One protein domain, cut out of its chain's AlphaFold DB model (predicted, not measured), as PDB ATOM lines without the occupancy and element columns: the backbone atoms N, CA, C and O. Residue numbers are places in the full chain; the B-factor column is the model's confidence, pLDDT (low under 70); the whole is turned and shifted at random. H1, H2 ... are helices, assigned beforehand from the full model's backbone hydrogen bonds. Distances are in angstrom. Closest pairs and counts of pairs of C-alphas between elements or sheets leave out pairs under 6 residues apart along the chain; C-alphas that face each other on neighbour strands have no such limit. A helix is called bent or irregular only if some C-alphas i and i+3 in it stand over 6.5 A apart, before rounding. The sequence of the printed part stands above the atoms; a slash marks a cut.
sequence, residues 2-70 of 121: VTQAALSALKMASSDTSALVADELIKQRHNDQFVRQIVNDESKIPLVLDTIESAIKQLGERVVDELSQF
ATOM      1  N   VAL A   2     146.150 102.168 180.085       94.50
ATOM      2  CA  VAL A   2     145.798 102.706 181.419       94.50
ATOM      3  C   VAL A   2     146.221 104.171 181.598       94.50
ATOM      4  O   VAL A   2     145.388 105.004 181.926       94.50
ATOM      5  N   THR A   3     147.468 104.528 181.267       94.94
ATOM      6  CA  THR A   3     147.955 105.925 181.338       94.94
ATOM      7  C   THR A   3     147.103 106.891 180.515       94.94
ATOM      8  O   THR A   3     146.809 107.993 180.961       94.94
ATOM      9  N   GLN A   4     146.643 106.473 179.332       95.25
ATOM     10  CA  GLN A   4     145.789 107.307 178.484       95.25
ATOM     11  C   GLN A   4     144.387 107.499 179.082       95.25
ATOM     12  O   GLN A   4     143.818 108.587 178.977       95.25
ATOM     13  N   ALA A   5     143.843 106.457 179.716       96.19
ATOM     14  CA  ALA A   5     142.578 106.533 180.436       96.19
ATOM     15  C   ALA A   5     142.694 107.486 181.638       96.19
ATOM     16  O   ALA A   5     141.876 108.394 181.770       96.19
ATOM     17  N   ALA A   6     143.769 107.367 182.426       96.25
ATOM     18  CA  ALA A   6     144.072 108.274 183.533       96.25
ATOM     19  C   ALA A   6     144.214 109.735 183.068       96.25
ATOM     20  O   ALA A   6     143.585 110.624 183.635       96.25
ATOM     21  N   LEU A   7     144.968 109.989 181.989       96.75
ATOM     22  CA  LEU A   7     145.113 111.328 181.398       96.75
ATOM     23  C   LEU A   7     143.767 111.924 180.979       96.75
ATOM     24  O   LEU A   7     143.497 113.099 181.219       96.75
ATOM     25  N   SER A   8     142.917 111.111 180.351       96.06
ATOM     26  CA  SER A   8     141.595 111.547 179.897       96.06
ATOM     27  C   SER A   8     140.684 111.876 181.082       96.06
ATOM     28  O   SER A   8     140.020 112.911 181.068       96.06
ATOM     29  N   ALA A   9     140.708 111.053 182.132       95.75
ATOM     30  CA  ALA A   9     139.926 111.280 183.341       95.75
ATOM     31  C   ALA A   9     140.396 112.520 184.120       95.75
ATOM     32  O   ALA A   9     139.572 113.342 184.520       95.75
ATOM     33  N   LEU A  10     141.712 112.721 184.257       96.12
ATOM     34  CA  LEU A  10     142.285 113.928 184.862       96.12
ATOM     35  C   LEU A  10     141.882 115.194 184.103       96.12
ATOM     36  O   LEU A  10     141.488 116.189 184.713       96.12
ATOM     37  N   LYS A  11     141.885 115.138 182.767       95.44
ATOM     38  CA  LYS A  11     141.412 116.243 181.929       95.44
ATOM     39  C   LYS A  11     139.932 116.557 182.177       95.44
ATOM     40  O   LYS A  11     139.559 117.724 182.240       95.44
ATOM     41  N   MET A  12     139.086 115.536 182.338       93.94
ATOM     42  CA  MET A  12     137.668 115.717 182.691       93.94
ATOM     43  C   MET A  12     137.486 116.309 184.095       93.94
ATOM     44  O   MET A  12     136.506 117.018 184.340       93.94
ATOM     45  N   ALA A  13     138.431 116.049 184.999       94.75
ATOM     46  CA  ALA A  13     138.497 116.615 186.341       94.75
ATOM     47  C   ALA A  13     139.220 117.970 186.421       94.75
ATOM     48  O   ALA A  13     139.605 118.389 187.511       94.75
ATOM     49  N   SER A  14     139.425 118.655 185.286       93.00
ATOM     50  CA  SER A  14     140.104 119.960 185.215       93.00
ATOM     51  C   SER A  14     141.460 119.976 185.937       93.00
ATOM     52  O   SER A  14     141.847 120.984 186.530       93.00
ATOM     53  N   SER A  15     142.148 118.835 185.938       91.25
ATOM     54  CA  SER A  15     143.427 118.626 186.615       91.25
ATOM     55  C   SER A  15     144.581 118.732 185.624       91.25
ATOM     56  O   SER A  15     144.396 118.489 184.428       91.25
ATOM     57  N   ASP A  16     145.772 119.078 186.112       84.50
ATOM     58  CA  ASP A  16     146.967 119.107 185.273       84.50
ATOM     59  C   ASP A  16     147.297 117.704 184.759       84.50
ATOM     60  O   ASP A  16     147.309 116.716 185.497       84.50
ATOM     61  N   THR A  17     147.577 117.608 183.460       88.88
ATOM     62  CA  THR A  17     147.824 116.327 182.800       88.88
ATOM     63  C   THR A  17     149.254 116.246 182.295       88.88
ATOM     64  O   THR A  17     149.646 116.983 181.391       88.88
ATOM     65  N   SER A  18     150.019 115.289 182.814       94.00
ATOM     66  CA  SER A  18     151.275 114.838 182.215       94.00
ATOM     67  C   SER A  18     151.384 113.322 182.330       94.00
ATOM     68  O   SER A  18     150.744 112.714 183.190       94.00
ATOM     69  N   ALA A  19     152.189 112.697 181.467       92.38
ATOM     70  CA  ALA A  19     152.398 111.251 181.526       92.38
ATOM     71  C   ALA A  19     152.953 110.812 182.890       92.38
ATOM     72  O   ALA A  19     152.521 109.792 183.414       92.38
ATOM     73  N   LEU A  20     153.839 111.619 183.484       92.56
ATOM     74  CA  LEU A  20     154.393 111.375 184.814       92.56
ATOM     75  C   LEU A  20     153.313 111.446 185.901       92.56
ATOM     76  O   LEU A  20     153.212 110.542 186.719       92.56
ATOM     77  N   VAL A  21     152.478 112.489 185.888       93.88
ATOM     78  CA  VAL A  21     151.393 112.655 186.872       93.88
ATOM     79  C   VAL A  21     150.378 111.518 186.765       93.88
ATOM     80  O   VAL A  21     149.953 110.974 187.778       93.88
ATOM     81  N   ALA A  22     150.018 111.121 185.544       95.19
ATOM     82  CA  ALA A  22     149.121 109.995 185.323       95.19
ATOM     83  C   ALA A  22     149.725 108.671 185.818       95.19
ATOM     84  O   ALA A  22     149.012 107.868 186.414       95.19
ATOM     85  N   ASP A  23     151.020 108.444 185.587       93.94
ATOM     86  CA  ASP A  23     151.726 107.245 186.048       93.94
ATOM     87  C   ASP A  23     151.786 107.171 187.581       93.94
ATOM     88  O   ASP A  23     151.430 106.149 188.168       93.94
ATOM     89  N   GLU A  24     152.130 108.276 188.245       94.75
ATOM     90  CA  GLU A  24     152.138 108.350 189.710       94.75
ATOM     91  C   GLU A  24     150.738 108.190 190.307       94.75
ATOM     92  O   GLU A  24     150.566 107.465 191.287       94.75
ATOM     93  N   LEU A  25     149.712 108.768 189.675       96.31
ATOM     94  CA  LEU A  25     148.323 108.549 190.073       96.31
ATOM     95  C   LEU A  25     147.914 107.080 189.959       96.31
ATOM     96  O   LEU A  25     147.255 106.573 190.857       96.31
ATOM     97  N   ILE A  26     148.313 106.374 188.898       96.31
ATOM     98  CA  ILE A  26     148.011 104.944 188.744       96.31
ATOM     99  C   ILE A  26     148.675 104.126 189.858       96.31
ATOM    100  O   ILE A  26     148.033 103.247 190.440       96.31
ATOM    101  N   LYS A  27     149.943 104.413 190.180       94.00
ATOM    102  CA  LYS A  27     150.677 103.725 191.255       94.00
ATOM    103  C   LYS A  27     150.065 103.993 192.628       94.00
ATOM    104  O   LYS A  27     149.908 103.066 193.416       94.00
ATOM    105  N   GLN A  28     149.684 105.240 192.897       96.12
ATOM    106  CA  GLN A  28     149.177 105.697 194.192       96.12
ATOM    107  C   GLN A  28     147.647 105.819 194.246       96.12
ATOM    108  O   GLN A  28     147.111 106.495 195.119       96.12
ATOM    109  N   ARG A  29     146.914 105.145 193.354       96.31
ATOM    110  CA  ARG A  29     145.445 105.255 193.245       96.31
ATOM    111  C   ARG A  29     144.669 104.860 194.508       96.31
ATOM    112  O   ARG A  29     143.519 105.246 194.656       96.31
ATOM    113  N   HIS A  30     145.291 104.106 195.414       96.44
ATOM    114  CA  HIS A  30     144.718 103.725 196.712       96.44
ATOM    115  C   HIS A  30     145.168 104.637 197.869       96.44
ATOM    116  O   HIS A  30     144.847 104.375 199.024       96.44
ATOM    117  N   ASN A  31     145.944 105.687 197.583       97.44
ATOM    118  CA  ASN A  31     146.357 106.698 198.548       97.44
ATOM    119  C   ASN A  31     145.435 107.918 198.426       97.44
ATOM    120  O   ASN A  31     145.699 108.833 197.647       97.44
ATOM    121  N   ASP A  32     144.367 107.940 199.221       95.88
ATOM    122  CA  ASP A  32     143.348 108.997 199.188       95.88
ATOM    123  C   ASP A  32     143.931 110.408 199.337       95.88
ATOM    124  O   ASP A  32     143.474 111.344 198.677       95.88
ATOM    125  N   GLN A  33     144.949 110.571 200.188       95.75
ATOM    126  CA  GLN A  33     145.599 111.863 200.391       95.75
ATOM    127  C   GLN A  33     146.297 112.330 199.112       95.75
ATOM    128  O   GLN A  33     146.168 113.492 198.734       95.75
ATOM    129  N   PHE A  34     147.007 111.426 198.438       95.81
ATOM    130  CA  PHE A  34     147.672 111.733 197.176       95.81
ATOM    131  C   PHE A  34     146.663 112.013 196.060       95.81
ATOM    132  O   PHE A  34     146.792 112.998 195.339       95.81
ATOM    133  N   VAL A  35     145.608 111.202 195.945       96.56
ATOM    134  CA  VAL A  35     144.575 111.381 194.915       96.56
ATOM    135  C   VAL A  35     143.923 112.763 195.024       96.56
ATOM    136  O   VAL A  35     143.795 113.452 194.014       96.56
ATOM    137  N   ARG A  36     143.591 113.218 196.240       95.44
ATOM    138  CA  ARG A  36     143.034 114.565 196.477       95.44
ATOM    139  C   ARG A  36     144.009 115.703 196.169       95.44
ATOM    140  O   ARG A  36     143.567 116.803 195.874       95.44
ATOM    141  N   GLN A  37     145.319 115.464 196.242       93.94
ATOM    142  CA  GLN A  37     146.324 116.463 195.858       93.94
ATOM    143  C   GLN A  37     146.443 116.617 194.340       93.94
ATOM    144  O   GLN A  37     146.783 117.697 193.866       93.94
ATOM    145  N   ILE A  38     146.201 115.542 193.589       94.31
ATOM    146  CA  ILE A  38     146.353 115.521 192.131       94.31
ATOM    147  C   ILE A  38     145.052 115.897 191.413       94.31
ATOM    148  O   ILE A  38     145.093 116.518 190.350       94.31
ATOM    149  N   VAL A  39     143.900 115.504 191.959       95.19
ATOM    150  CA  VAL A  39     142.592 115.737 191.340       95.19
ATOM    151  C   VAL A  39     141.999 117.055 191.841       95.19
ATOM    152  O   VAL A  39     141.539 117.141 192.975       95.19
ATOM    153  N   ASN A  40     141.959 118.063 190.969       93.12
ATOM    154  CA  ASN A  40     141.460 119.406 191.290       93.12
ATOM    155  C   ASN A  40     139.960 119.426 191.633       93.12
ATOM    156  O   ASN A  40     139.533 120.119 192.554       93.12
ATOM    157  N   ASP A  41     139.147 118.701 190.863       94.75
ATOM    158  CA  ASP A  41     137.706 118.577 191.093       94.75
ATOM    159  C   ASP A  41     137.423 117.329 191.941       94.75
ATOM    160  O   ASP A  41     137.231 116.233 191.406       94.75
ATOM    161  N   GLU A  42     137.394 117.490 193.272       94.06
ATOM    162  CA  GLU A  42     137.180 116.375 194.212       94.06
ATOM    163  C   GLU A  42     135.886 115.592 193.929       94.06
ATOM    164  O   GLU A  42     135.834 114.381 194.149       94.06
ATOM    165  N   SER A  43     134.857 116.243 193.371       96.44
ATOM    166  CA  SER A  43     133.592 115.582 193.020       96.44
ATOM    167  C   SER A  43     133.752 114.512 191.932       96.44
ATOM    168  O   SER A  43     132.914 113.618 191.808       96.44
ATOM    169  N   LYS A  44     134.849 114.568 191.165       96.69
ATOM    170  CA  LYS A  44     135.183 113.630 190.088       96.69
ATOM    171  C   LYS A  44     136.238 112.601 190.471       96.69
ATOM    172  O   LYS A  44     136.562 111.762 189.633       96.69
ATOM    173  N   ILE A  45     136.733 112.596 191.710       96.81
ATOM    174  CA  ILE A  45     137.644 111.544 192.190       96.81
ATOM    175  C   ILE A  45     137.084 110.135 191.922       96.81
ATOM    176  O   ILE A  45     137.825 109.332 191.350       96.81
ATOM    177  N   PRO A  46     135.802 109.826 192.219       97.56
ATOM    178  CA  PRO A  46     135.248 108.505 191.923       97.56
ATOM    179  C   PRO A  46     135.340 108.150 190.436       97.56
ATOM    180  O   PRO A  46     135.820 107.081 190.086       97.56
ATOM    181  N   LEU A  47     134.989 109.092 189.551       97.06
ATOM    182  CA  LEU A  47     135.085 108.904 188.102       97.06
ATOM    183  C   LEU A  47     136.524 108.594 187.659       97.06
ATOM    184  O   LEU A  47     136.735 107.731 186.805       97.06
ATOM    185  N   VAL A  48     137.508 109.310 188.208       97.25
ATOM    186  CA  VAL A  48     138.924 109.118 187.874       97.25
ATOM    187  C   VAL A  48     139.399 107.733 188.303       97.25
ATOM    188  O   VAL A  48     139.971 107.011 187.483       97.25
ATOM    189  N   LEU A  49     139.126 107.346 189.548       97.94
ATOM    190  CA  LEU A  49     139.524 106.045 190.081       97.94
ATOM    191  C   LEU A  49     138.826 104.898 189.342       97.94
ATOM    192  O   LEU A  49     139.503 103.978 188.888       97.94
ATOM    193  N   ASP A  50     137.518 104.998 189.107       98.12
ATOM    194  CA  ASP A  50     136.749 103.988 188.369       98.12
ATOM    195  C   ASP A  50     137.258 103.817 186.934       98.12
ATOM    196  O   ASP A  50     137.327 102.698 186.416       98.12
ATOM    197  N   THR A  51     137.655 104.915 186.281       97.94
ATOM    198  CA  THR A  51     138.233 104.876 184.931       97.94
ATOM    199  C   THR A  51     139.576 104.146 184.926       97.94
ATOM    200  O   THR A  51     139.836 103.339 184.028       97.94
ATOM    201  N   ILE A  52     140.427 104.401 185.924       97.75
ATOM    202  CA  ILE A  52     141.724 103.731 186.074       97.75
ATOM    203  C   ILE A  52     141.522 102.238 186.339       97.75
ATOM    204  O   ILE A  52     142.092 101.416 185.622       97.75
ATOM    205  N   GLU A  53     140.677 101.879 187.305       97.69
ATOM    206  CA  GLU A  53     140.403 100.482 187.662       97.69
ATOM    207  C   GLU A  53     139.770  99.708 186.502       97.69
ATOM    208  O   GLU A  53     140.179  98.587 186.191       97.69
ATOM    209  N   SER A  54     138.839 100.328 185.775       97.88
ATOM    210  CA  SER A  54     138.246  99.725 184.577       97.88
ATOM    211  C   SER A  54     139.293  99.472 183.491       97.88
ATOM    212  O   SER A  54     139.298  98.406 182.873       97.88
ATOM    213  N   ALA A  55     140.214 100.415 183.273       98.06
ATOM    214  CA  ALA A  55     141.285 100.252 182.295       98.06
ATOM    215  C   ALA A  55     142.309  99.181 182.712       98.06
ATOM    216  O   ALA A  55     142.800  98.446 181.853       98.06
ATOM    217  N   ILE A  56     142.624  99.070 184.009       98.00
ATOM    218  CA  ILE A  56     143.478  98.005 184.560       98.00
ATOM    219  C   ILE A  56     142.808  96.644 184.370       98.00
ATOM    220  O   ILE A  56     143.439  95.712 183.875       98.00
ATOM    221  N   LYS A  57     141.516  96.538 184.690       97.69
ATOM    222  CA  LYS A  57     140.741  95.311 184.501       97.69
ATOM    223  C   LYS A  57     140.738  94.862 183.038       97.69
ATOM    224  O   LYS A  57     141.072  93.715 182.762       97.69
ATOM    225  N   GLN A  58     140.434  95.770 182.110       97.81
ATOM    226  CA  GLN A  58     140.453  95.480 180.671       97.81
ATOM    227  C   GLN A  58     141.844  95.061 180.181       97.81
ATOM    228  O   GLN A  58     141.964  94.189 179.322       97.81
ATOM    229  N   LEU A  59     142.908  95.670 180.721       97.25
ATOM    230  CA  LEU A  59     144.275  95.246 180.429       97.25
ATOM    231  C   LEU A  59     144.517  93.811 180.908       97.25
ATOM    232  O   LEU A  59     145.036  93.006 180.142       97.25
ATOM    233  N   GLY A  60     144.126  93.490 182.142       97.56
ATOM    234  CA  GLY A  60     144.253  92.147 182.701       97.56
ATOM    235  C   GLY A  60     143.507  91.095 181.878       97.56
ATOM    236  O   GLY A  60     144.099  90.081 181.523       97.56
ATOM    237  N   GLU A  61     142.247  91.359 181.519       97.50
ATOM    238  CA  GLU A  61     141.429  90.476 180.669       97.50
ATOM    239  C   GLU A  61     142.101  90.227 179.317       97.50
ATOM    240  O   GLU A  61     142.309  89.080 178.931       97.50
ATOM    241  N   ARG A  62     142.556  91.290 178.645       97.12
ATOM    242  CA  ARG A  62     143.245  91.169 177.360       97.12
ATOM    243  C   ARG A  62     144.524  90.337 177.449       97.12
ATOM    244  O   ARG A  62     144.778  89.524 176.565       97.12
ATOM    245  N   VAL A  63     145.341  90.545 178.482       96.12
ATOM    246  CA  VAL A  63     146.579  89.771 178.658       96.12
ATOM    247  C   VAL A  63     146.255  88.299 178.922       96.12
ATOM    248  O   VAL A  63     146.901  87.426 178.350       96.12
ATOM    249  N   VAL A  64     145.245  88.008 179.748       96.25
ATOM    250  CA  VAL A  64     144.788  86.631 179.993       96.25
ATOM    251  C   VAL A  64     144.321  85.971 178.694       96.25
ATOM    252  O   VAL A  64     144.741  84.850 178.402       96.25
ATOM    253  N   ASP A  65     143.518  86.671 177.895       96.31
ATOM    254  CA  ASP A  65     143.026  86.173 176.610       96.31
ATOM    255  C   ASP A  65     144.181  85.877 175.645       96.31
ATOM    256  O   ASP A  65     144.246  84.790 175.068       96.31
ATOM    257  N   GLU A  66     145.143  86.797 175.514       94.62
ATOM    258  CA  GLU A  66     146.334  86.615 174.676       94.62
ATOM    259  C   GLU A  66     147.213  85.446 175.157       94.62
ATOM    260  O   GLU A  66     147.807  84.740 174.338       94.62
ATOM    261  N   LEU A  67     147.286  85.198 176.467       92.19
ATOM    262  CA  LEU A  67     148.082  84.114 177.043       92.19
ATOM    263  C   LEU A  67     147.362  82.752 177.044       92.19
ATOM    264  O   LEU A  67     148.016  81.714 177.160       92.19
ATOM    265  N   SER A  68     146.040  82.722 176.856       88.69
ATOM    266  CA  SER A  68     145.239  81.485 176.844       88.69
ATOM    267  C   SER A  68     145.647  80.490 175.745       88.69
ATOM    268  O   SER A  68     145.417  79.284 175.867       88.69
ATOM    269  N   GLN A  69     146.307  80.972 174.687       91.38
ATOM    270  CA  GLN A  69     146.816  80.140 173.595       91.38
ATOM    271  C   GLN A  69     148.014  79.260 173.995       91.38
ATOM    272  O   GLN A  69     148.284  78.250 173.339       91.38
ATOM    273  N   PHE A  70     148.744  79.617 175.058       90.25
ATOM    274  CA  PHE A  70     149.917  78.869 175.500       90.25
ATOM    275  C   PHE A  70     149.502  77.662 176.344       90.25
ATOM    276  O   PHE A  70     148.950  77.783 177.438       90.25
TER     277      PHE A  70
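This is residues 2 to 70 of the 121 residues of the protein "Plasmid stability protein StbA" of Pectobacterium carotovorum (UniProt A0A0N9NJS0). Three short helices gather around the first part of one long helix, H4: H1 runs beside it, and H2 and H3 form a hairpin, with H2 crossing H1. The rest of H4 sticks out as an arm, residues 60 to 70, of which 60 to 67 belong to H4. The printed part has 69 residues with four named helices, in the order H1, H2, H3, H4, and no named strand; its class is all helix. It is only just compact, close to loose, with a radius of gyration of the C-alphas of 13.1 A, and spans 44 by 19 by 17 A, the arm making the length.

H1 is residues 2 to 12, 15.4 A long, beginning at C-alpha 2 (145.798, 102.706, 181.419). H2 is residues 19 to 27, 12.4 A, and H3 residues 32 to 38, 10.1 A. H4, residues 42 to 67, is 38.1 A long and ends at C-alpha 67 (148.082, 84.114, 177.043); it is irregular, with C-alphas 43 and 46 at 7.4 A.

H1 touches H4 residues 47 to 59 alone, at a shallow tilt of 21 degrees, opposite ways; the closest C-alphas, of Ala 9 and Val 48, are 5.1 A apart. H1 and H2 touch about perpendicular, at 74 degrees, closest at the C-alphas of Ala 6 and Ala 22, 5.6 A. H2 and H3 touch as a helical hairpin, at a shallow tilt of 8 degrees, with the C-alphas of Leu 25 and Val 35 closest at 6.7 A. H3 and H4 touch only at the corner, and only just, with 3 pairs of C-alphas within 8 A, the closest those of Arg 36 and Glu 42, 6.5 A. Every O i to N i+4 pair is within hydrogen-bond range in H1, H2 and H3, and 20 of 22 in H4.

The farthest C-alphas, of Asp 41 and Phe 70, are 44.4 A apart. The printed part has no cut and no long link, and no printed residue is under 70 in pLDDT.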